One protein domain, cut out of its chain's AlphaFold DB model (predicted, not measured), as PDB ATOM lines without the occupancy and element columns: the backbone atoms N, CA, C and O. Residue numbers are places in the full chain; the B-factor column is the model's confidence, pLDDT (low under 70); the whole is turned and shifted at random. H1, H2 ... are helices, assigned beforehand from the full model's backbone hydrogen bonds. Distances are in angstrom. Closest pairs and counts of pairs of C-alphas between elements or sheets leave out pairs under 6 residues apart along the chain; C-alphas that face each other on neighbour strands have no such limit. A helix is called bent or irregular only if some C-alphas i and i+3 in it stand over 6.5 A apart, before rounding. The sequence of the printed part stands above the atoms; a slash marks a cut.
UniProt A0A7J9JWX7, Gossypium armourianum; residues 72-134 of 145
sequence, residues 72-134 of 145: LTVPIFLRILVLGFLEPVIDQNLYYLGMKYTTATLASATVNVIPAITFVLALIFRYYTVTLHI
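AT A GLANCE: This is residues 72 to 134 of the 145 residues of a protein of Gossypium armourianum (UniProt A0A7J9JWX7). What is the shape? Two helices make an open V: the long H1 is one limb, and the bent H2 turns back from its end as the other, with little between them. Residues 129 to 134 stick out beyond H2 as a free tail. What is it made of? The 63 printed residues hold two named helices, H1 then H2, and no named strand; the class is all helix. How large is it? It is extended and flat, with a radius of gyration of the C-alphas of 16.6 A and spans of 45 by 43 by 14 A.

IN THESE COORDINATES: Where is the longest helix? H1, residues 74 to 101, runs 40.3 A from C-alpha 74 at (114.448, 88.813, 145.663) to C-alpha 101 at (152.563, 79.139, 136.922). It is neither bent nor irregular, but only just: C-alphas 85 and 88 are 6.1 A apart. Where is the other? H2, residues 104 to 124, was assigned as one helix by its hydrogen bonds but is bent, with C-alphas 112 and 115 7.2 A apart. Its arms are H2a, residues 104 to 112, 12.7 A long, and H2b, residues 115 to 124, 14.4 A long, ending at C-alpha 124 at (139.954, 102.975, 137.327).

HOW THE PARTS SIT: How does H1 stand to H2a? They are close but not clearly touching; their closest C-alphas, of Met 99 and Ala 107, are 7.6 A apart. They run opposite ways at a steep tilt of 35.5 degrees, only just past shallow. Where is H2b? It is apart from H1 and at a steep tilt of 57 degrees to H2a. Are the backbones in range? Every O i to N i+4 pair is within hydrogen-bond range in H2a and H2b, and 23 of 24 are in H1.

THE WHOLE: How far does it reach? The two C-alphas farthest apart, of Val 74 and Ile 134, are 45.6 A apart. Is it continuous? The printed part has no cut, and the link from H1 to H2 is tight. Where is confidence low? Residues 99, 101 and 128 to 134 are under 70; the mean pLDDT of the printed part is 78.3.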
ATOM      1  N   LEU A  72     115.123  92.636 152.337       71.94
ATOM      2  CA  LEU A  72     115.696  91.637 151.432       71.94
ATOM      3  C   LEU A  72     114.707  91.391 150.291       71.94
ATOM      4  O   LEU A  72     113.761  90.620 150.414       71.94
ATOM      5  N   THR A  73     114.905  92.107 149.188       83.44
ATOM      6  CA  THR A  73     114.122  91.916 147.965       83.44
ATOM      7  C   THR A  73     114.776  90.785 147.169       83.44
ATOM      8  O   THR A  73     116.004  90.694 147.138       83.44
ATOM      9  N   VAL A  74     113.984  89.943 146.500       84.94
ATOM     10  CA  VAL A  74     114.448  88.813 145.663       84.94
ATOM     11  C   VAL A  74     115.689  89.122 144.793       84.94
ATOM     12  O   VAL A  74     116.629  88.329 144.829       84.94
ATOM     13  N   PRO A  75     115.794  90.261 144.073       86.00
ATOM     14  CA  PRO A  75     116.995  90.585 143.297       86.00
ATOM     15  C   PRO A  75     118.257  90.806 144.145       86.00
ATOM     16  O   PRO A  75     119.350  90.466 143.701       86.00
ATOM     17  N   ILE A  76     118.143  91.361 145.356       85.06
ATOM     18  CA  ILE A  76     119.291  91.554 146.260       85.06
ATOM     19  C   ILE A  76     119.764  90.197 146.779       85.06
ATOM     20  O   ILE A  76     120.961  89.926 146.787       85.06
ATOM     21  N   PHE A  77     118.822  89.330 147.149       85.31
ATOM     22  CA  PHE A  77     119.125  87.966 147.564       85.31
ATOM     23  C   PHE A  77     119.851  87.187 146.460       85.31
ATOM     24  O   PHE A  77     120.910  86.618 146.711       85.31
ATOM     25  N   LEU A  78     119.340  87.233 145.225       88.38
ATOM     26  CA  LEU A  78     119.985  86.591 144.077       88.38
ATOM     27  C   LEU A  78     121.388  87.144 143.812       88.38
ATOM     28  O   LEU A  78     122.297  86.368 143.546       88.38
ATOM     29  N   ARG A  79     121.602  88.462 143.935       85.94
ATOM     30  CA  ARG A  79     122.943  89.059 143.798       85.94
ATOM     31  C   ARG A  79     123.915  88.538 144.852       85.94
ATOM     32  O   ARG A  79     125.027  88.174 144.495       85.94
ATOM     33  N   ILE A  80     123.506  88.479 146.120       86.88
ATOM     34  CA  ILE A  80     124.350  87.955 147.207       86.88
ATOM     35  C   ILE A  80     124.651  86.470 146.983       86.88
ATOM     36  O   ILE A  80     125.787  86.050 147.170       86.88
ATOM     37  N   LEU A  81     123.665  85.690 146.534       87.25
ATOM     38  CA  LEU A  81     123.836  84.268 146.236       87.25
ATOM     39  C   LEU A  81     124.819  84.046 145.081       87.25
ATOM     40  O   LEU A  81     125.730  83.232 145.202       87.25
ATOM     41  N   VAL A  82     124.675  84.801 143.988       89.62
ATOM     42  CA  VAL A  82     125.603  84.742 142.852       89.62
ATOM     43  C   VAL A  82     127.003  85.160 143.281       89.62
ATOM     44  O   VAL A  82     127.948  84.452 142.964       89.62
ATOM     45  N   LEU A  83     127.155  86.253 144.036       86.44
ATOM     46  CA  LEU A  83     128.461  86.696 144.532       86.44
ATOM     47  C   LEU A  83     129.104  85.656 145.458       86.44
ATOM     48  O   LEU A  83     130.262  85.314 145.260       86.44
ATOM     49  N   GLY A  84     128.348  85.104 146.409       84.88
ATOM     50  CA  GLY A  84     128.848  84.106 147.356       84.88
ATOM     51  C   GLY A  84     129.175  82.747 146.730       84.88
ATOM     52  O   GLY A  84     129.963  82.000 147.296       84.88
ATOM     53  N   PHE A  85     128.597  82.419 145.571       82.25
ATOM     54  CA  PHE A  85     128.962  81.223 144.808       82.25
ATOM     55  C   PHE A  85     130.123  81.490 143.845       82.25
ATOM     56  O   PHE A  85     131.043  80.686 143.730       82.25
ATOM     57  N   LEU A  86     130.090  82.630 143.158       85.12
ATOM     58  CA  LEU A  86     131.079  82.998 142.155       85.12
ATOM     59  C   LEU A  86     132.444  83.291 142.786       85.12
ATOM     60  O   LEU A  86     133.456  82.897 142.218       85.12
ATOM     61  N   GLU A  87     132.477  83.941 143.952       82.62
ATOM     62  CA  GLU A  87     133.714  84.282 144.661       82.62
ATOM     63  C   GLU A  87     134.593  83.047 144.936       82.62
ATOM     64  O   GLU A  87     135.694  83.015 144.392       82.62
ATOM     65  N   PRO A  88     134.152  82.002 145.666       80.56
ATOM     66  CA  PRO A  88     134.995  80.838 145.931       80.56
ATOM     67  C   PRO A  88     135.353  80.065 144.660       80.56
ATOM     68  O   PRO A  88     136.458  79.542 144.567       80.56
ATOM     69  N   VAL A  89     134.464  80.010 143.659       80.00
ATOM     70  CA  VAL A  89     134.756  79.338 142.382       80.00
ATOM     71  C   VAL A  89     135.881  80.054 141.641       80.00
ATOM     72  O   VAL A  89     136.816  79.403 141.179       80.00
ATOM     73  N   ILE A  90     135.816  81.381 141.535       84.38
ATOM     74  CA  ILE A  90     136.860  82.184 140.894       84.38
ATOM     75  C   ILE A  90     138.144  82.125 141.725       84.38
ATOM     76  O   ILE A  90     139.195  81.817 141.168       84.38
ATOM     77  N   ASP A  91     138.064  82.359 143.036       79.94
ATOM     78  CA  ASP A  91     139.209  82.384 143.948       79.94
ATOM     79  C   ASP A  91     139.990  81.065 143.907       79.94
ATOM     80  O   ASP A  91     141.175  81.072 143.580       79.94
ATOM     81  N   GLN A  92     139.326  79.916 144.090       72.31
ATOM     82  CA  GLN A  92     140.002  78.619 144.015       72.31
ATOM     83  C   GLN A  92     140.598  78.356 142.631       72.31
ATOM     84  O   GLN A  92     141.751  77.934 142.543       72.31
ATOM     85  N   ASN A  93     139.859  78.599 141.541       78.69
ATOM     86  CA  ASN A  93     140.358  78.299 140.195       78.69
ATOM     87  C   ASN A  93     141.554  79.181 139.813       78.69
ATOM     88  O   ASN A  93     142.547  78.667 139.296       78.69
ATOM     89  N   LEU A  94     141.495  80.487 140.094       77.75
ATOM     90  CA  LEU A  94     142.621  81.385 139.848       77.75
ATOM     91  C   LEU A  94     143.790  81.092 140.781       77.75
ATOM     92  O   LEU A  94     144.931  81.200 140.343       77.75
ATOM     93  N   TYR A  95     143.542  80.690 142.027       75.19
ATOM     94  CA  TYR A  95     144.599  80.313 142.959       75.19
ATOM     95  C   TYR A  95     145.346  79.057 142.488       75.19
ATOM     96  O   TYR A  95     146.576  79.067 142.415       75.19
ATOM     97  N   TYR A  96     144.633  78.002 142.075       72.06
ATOM     98  CA  TYR A  96     145.251  76.797 141.506       72.06
ATOM     99  C   TYR A  96     145.997  77.082 140.201       72.06
ATOM    100  O   TYR A  96     147.112  76.588 140.008       72.06
ATOM    101  N   LEU A  97     145.413  77.897 139.317       77.19
ATOM    102  CA  LEU A  97     146.067  78.324 138.084       77.19
ATOM    103  C   LEU A  97     147.333  79.129 138.399       77.19
ATOM    104  O   LEU A  97     148.400  78.831 137.872       77.19
ATOM    105  N   GLY A  98     147.237  80.090 139.315       72.88
ATOM    106  CA  GLY A  98     148.342  80.912 139.788       72.88
ATOM    107  C   GLY A  98     149.483  80.057 140.318       72.88
ATOM    108  O   GLY A  98     150.589  80.159 139.799       72.88
ATOM    109  N   MET A  99     149.222  79.148 141.259       67.88
ATOM    110  CA  MET A  99     150.243  78.252 141.822       67.88
ATOM    111  C   MET A  99     150.922  77.360 140.778       67.88
ATOM    112  O   MET A  99     152.105  77.062 140.918       67.88
ATOM    113  N   LYS A 100     150.215  76.953 139.717       71.00
ATOM    114  CA  LYS A 100     150.808  76.159 138.629       71.00
ATOM    115  C   LYS A 100     151.854  76.945 137.826       71.00
ATOM    116  O   LYS A 100     152.789  76.344 137.306       71.00
ATOM    117  N   TYR A 101     151.698  78.264 137.724       67.81
ATOM    118  CA  TYR A 101     152.563  79.139 136.922       67.81
ATOM    119  C   TYR A 101     153.480  80.048 137.755       67.81
ATOM    120  O   TYR A 101     154.313  80.758 137.193       67.81
ATOM    121  N   THR A 102     153.346  80.041 139.081       77.38
ATOM    122  CA  THR A 102     153.947  81.034 139.979       77.38
ATOM    123  C   THR A 102     154.863  80.372 141.000       77.38
ATOM    124  O   THR A 102     154.520  79.359 141.600       77.38
ATOM    125  N   THR A 103     156.031  80.969 141.242       77.50
ATOM    126  CA  THR A 103     156.939  80.552 142.321       77.50
ATOM    127  C   THR A 103     156.473  81.095 143.676       77.50
ATOM    128  O   THR A 103     155.796  82.122 143.745       77.50
ATOM    129  N   ALA A 104     156.877  80.457 144.779       73.12
ATOM    130  CA  ALA A 104     156.511  80.888 146.137       73.12
ATOM    131  C   ALA A 104     156.854  82.367 146.426       73.12
ATOM    132  O   ALA A 104     156.105  83.071 147.110       73.12
ATOM    133  N   THR A 105     157.955  82.863 145.854       78.12
ATOM    134  CA  THR A 105     158.377  84.266 145.954       78.12
ATOM    135  C   THR A 105     157.411  85.209 145.243       78.12
ATOM    136  O   THR A 105     157.050  86.246 145.797       78.12
ATOM    137  N   LEU A 106     156.953  84.851 144.041       76.69
ATOM    138  CA  LEU A 106     156.007  85.669 143.286       76.69
ATOM    139  C   LEU A 106     154.615  85.644 143.940       76.69
ATOM    140  O   LEU A 106     154.016  86.703 144.070       76.69
ATOM    141  N   ALA A 107     154.160  84.506 144.479       75.94
ATOM    142  CA  ALA A 107     152.917  84.439 145.261       75.94
ATOM    143  C   ALA A 107     152.956  85.367 146.491       75.94
ATOM    144  O   ALA A 107     152.014  86.115 146.751       75.94
ATOM    145  N   SER A 108     154.080  85.372 147.213       75.50
ATOM    146  CA  SER A 108     154.286  86.255 148.368       75.50
ATOM    147  C   SER A 108     154.334  87.732 147.961       75.50
ATOM    148  O   SER A 108     153.761  88.587 148.638       75.50
ATOM    149  N   ALA A 109     154.967  88.045 146.826       82.25
ATOM    150  CA  ALA A 109     154.980  89.393 146.267       82.25
ATOM    151  C   ALA A 109     153.566  89.863 145.894       82.25
ATOM    152  O   ALA A 109     153.206  90.989 146.233       82.25
ATOM    153  N   THR A 110     152.748  89.000 145.277       82.69
ATOM    154  CA  THR A 110     151.355  89.303 144.916       82.69
ATOM    155  C   THR A 110     150.532  89.699 146.137       82.69
ATOM    156  O   THR A 110     149.859  90.724 146.083       82.69
ATOM    157  N   VAL A 111     150.633  88.963 147.253       82.56
ATOM    158  CA  VAL A 111     149.903  89.277 148.499       82.56
ATOM    159  C   VAL A 111     150.276  90.660 149.038       82.56
ATOM    160  O   VAL A 111     149.402  91.435 149.426       82.56
ATOM    161  N   ASN A 112     151.561  91.012 148.993       85.38
ATOM    162  CA  ASN A 112     152.043  92.305 149.480       85.38
ATOM    163  C   ASN A 112     151.609  93.484 148.596       85.38
ATOM    164  O   ASN A 112     151.466  94.598 149.099       85.38
ATOM    165  N   VAL A 113     151.370  93.263 147.298       89.00
ATOM    166  CA  VAL A 113     150.881  94.309 146.381       89.00
ATOM    167  C   VAL A 113     149.354  94.372 146.274       89.00
ATOM    168  O   VAL A 113     148.855  95.285 145.618       89.00
ATOM    169  N   ILE A 114     148.592  93.496 146.950       85.56
ATOM    170  CA  ILE A 114     147.113  93.552 146.984       85.56
ATOM    171  C   ILE A 114     146.593  94.962 147.321       85.56
ATOM    172  O   ILE A 114     145.715  95.439 146.593       85.56
ATOM    173  N   PRO A 115     147.116  95.684 148.339       85.06
ATOM    174  CA  PRO A 115     146.650  97.039 148.637       85.06
ATOM    175  C   PRO A 115     146.887  98.016 147.478       85.06
ATOM    176  O   PRO A 115     146.027  98.842 147.177       85.06
ATOM    177  N   ALA A 116     148.027  97.895 146.790       88.19
ATOM    178  CA  ALA A 116     148.361  98.730 145.641       88.19
ATOM    179  C   ALA A 116     147.453  98.424 144.439       88.19
ATOM    180  O   ALA A 116     146.901  99.346 143.842       88.19
ATOM    181  N   ILE A 117     147.228  97.144 144.125       87.00
ATOM    182  CA  ILE A 117     146.303  96.716 143.063       87.00
ATOM    183  C   ILE A 117     144.885  97.214 143.361       87.00
ATOM    184  O   ILE A 117     144.228  97.773 142.484       87.00
ATOM    185  N   THR A 118     144.436  97.082 144.612       87.44
ATOM    186  CA  THR A 118     143.127  97.574 145.065       87.44
ATOM    187  C   THR A 118     142.993  99.080 144.845       87.44
ATOM    188  O   THR A 118     141.961  99.541 144.362       87.44
ATOM    189  N   PHE A 119     144.041  99.854 145.139       85.00
ATOM    190  CA  PHE A 119     144.051 101.297 144.907       85.00
ATOM    191  C   PHE A 119     143.969 101.651 143.416       85.00
ATOM    192  O   PHE A 119     143.171 102.505 143.035       85.00
ATOM    193  N   VAL A 120     144.735 100.968 142.558       89.56
ATOM    194  CA  VAL A 120     144.671 101.177 141.100       89.56
ATOM    195  C   VAL A 120     143.280 100.853 140.558       89.56
ATOM    196  O   VAL A 120     142.711 101.654 139.817       89.56
ATOM    197  N   LEU A 121     142.687  99.729 140.966       85.69
ATOM    198  CA  LEU A 121     141.321  99.368 140.580       85.69
ATOM    199  C   LEU A 121     140.308 100.414 141.059       85.69
ATOM    200  O   LEU A 121     139.441 100.825 140.291       85.69
ATOM    201  N   ALA A 122     140.446 100.903 142.292       85.06
ATOM    202  CA  ALA A 122     139.582 101.952 142.823       85.06
ATOM    203  C   ALA A 122     139.679 103.268 142.026       85.06
ATOM    204  O   ALA A 122     138.662 103.950 141.868       85.06
ATOM    205  N   LEU A 123     140.860 103.612 141.495       85.44
ATOM    206  CA  LEU A 123     141.042 104.752 140.590       85.44
ATOM    207  C   LEU A 123     140.368 104.518 139.231       85.44
ATOM    208  O   LEU A 123     139.650 105.398 138.760       85.44
ATOM    209  N   ILE A 124     140.551 103.337 138.627       87.94
ATOM    210  CA  ILE A 124     139.954 102.975 137.327       87.94
ATOM    211  C   ILE A 124     138.425 103.018 137.399       87.94
ATOM    212  O   ILE A 124     137.777 103.629 136.553       87.94
ATOM    213  N   PHE A 125     137.841 102.419 138.439       85.19
ATOM    214  CA  PHE A 125     136.393 102.412 138.658       85.19
ATOM    215  C   PHE A 125     135.856 103.728 139.238       85.19
ATOM    216  O   PHE A 125     134.658 103.834 139.500       85.19
ATOM    217  N   ARG A 126     136.722 104.735 139.432       78.81
ATOM    218  CA  ARG A 126     136.380 106.060 139.967       78.81
ATOM    219  C   ARG A 126     135.599 105.977 141.289       78.81
ATOM    220  O   ARG A 126     134.692 106.764 141.540       78.81
ATOM    221  N   TYR A 127     135.965 105.016 142.141       72.62
ATOM    222  CA  TYR A 127     135.275 104.729 143.403       72.62
ATOM    223  C   TYR A 127     135.746 105.632 144.562       72.62
ATOM    224  O   TYR A 127     135.096 105.694 145.602       72.62
ATOM    225  N   TYR A 128     136.852 106.370 144.393       59.81
ATOM    226  CA  TYR A 128     137.401 107.277 145.408       59.81
ATOM    227  C   TYR A 128     137.403 108.748 144.968       59.81
ATOM    228  O   TYR A 128     137.937 109.097 143.917       59.81
ATOM    229  N   THR A 129     136.896 109.629 145.840       50.94
ATOM    230  CA  THR A 129     137.275 111.051 145.852       50.94
ATOM    231  C   THR A 129     138.590 111.154 146.614       50.94
ATOM    232  O   THR A 129     138.621 111.001 147.836       50.94
ATOM    233  N   VAL A 130     139.697 111.345 145.903       58.91
ATOM    234  CA  VAL A 130     141.000 111.546 146.539       58.91
ATOM    235  C   VAL A 130     141.051 112.980 147.060       58.91
ATOM    236  O   VAL A 130     141.381 113.907 146.324       58.91
ATOM    237  N   THR A 131     140.732 113.183 148.338       47.38
ATOM    238  CA  THR A 131     141.069 114.434 149.026       47.38
ATOM    239  C   THR A 131     142.574 114.430 149.275       47.38
ATOM    240  O   THR A 131     143.045 114.001 150.327       47.38
ATOM    241  N   LEU A 132     143.347 114.861 148.275       50.94
ATOM    242  CA  LEU A 132     144.761 115.184 148.442       50.94
ATOM    243  C   LEU A 132     144.852 116.328 149.456       50.94
ATOM    244  O   LEU A 132     144.671 117.495 149.117       50.94
ATOM    245  N   HIS A 133     145.116 115.996 150.717       51.28
ATOM    246  CA  HIS A 133     145.531 116.976 151.711       51.28
ATOM    247  C   HIS A 133     146.975 117.366 151.383       51.28
ATOM    248  O   HIS A 133     147.936 116.830 151.935       51.28
ATOM    249  N   ILE A 134     147.129 118.251 150.396       54.00
ATOM    250  CA  ILE A 134     148.409 118.869 150.073       54.00
ATOM    251  C   ILE A 134     148.826 119.645 151.323       54.00
ATOM    252  O   ILE A 134     148.174 120.607 151.727       54.00
TER     253      ILE A 134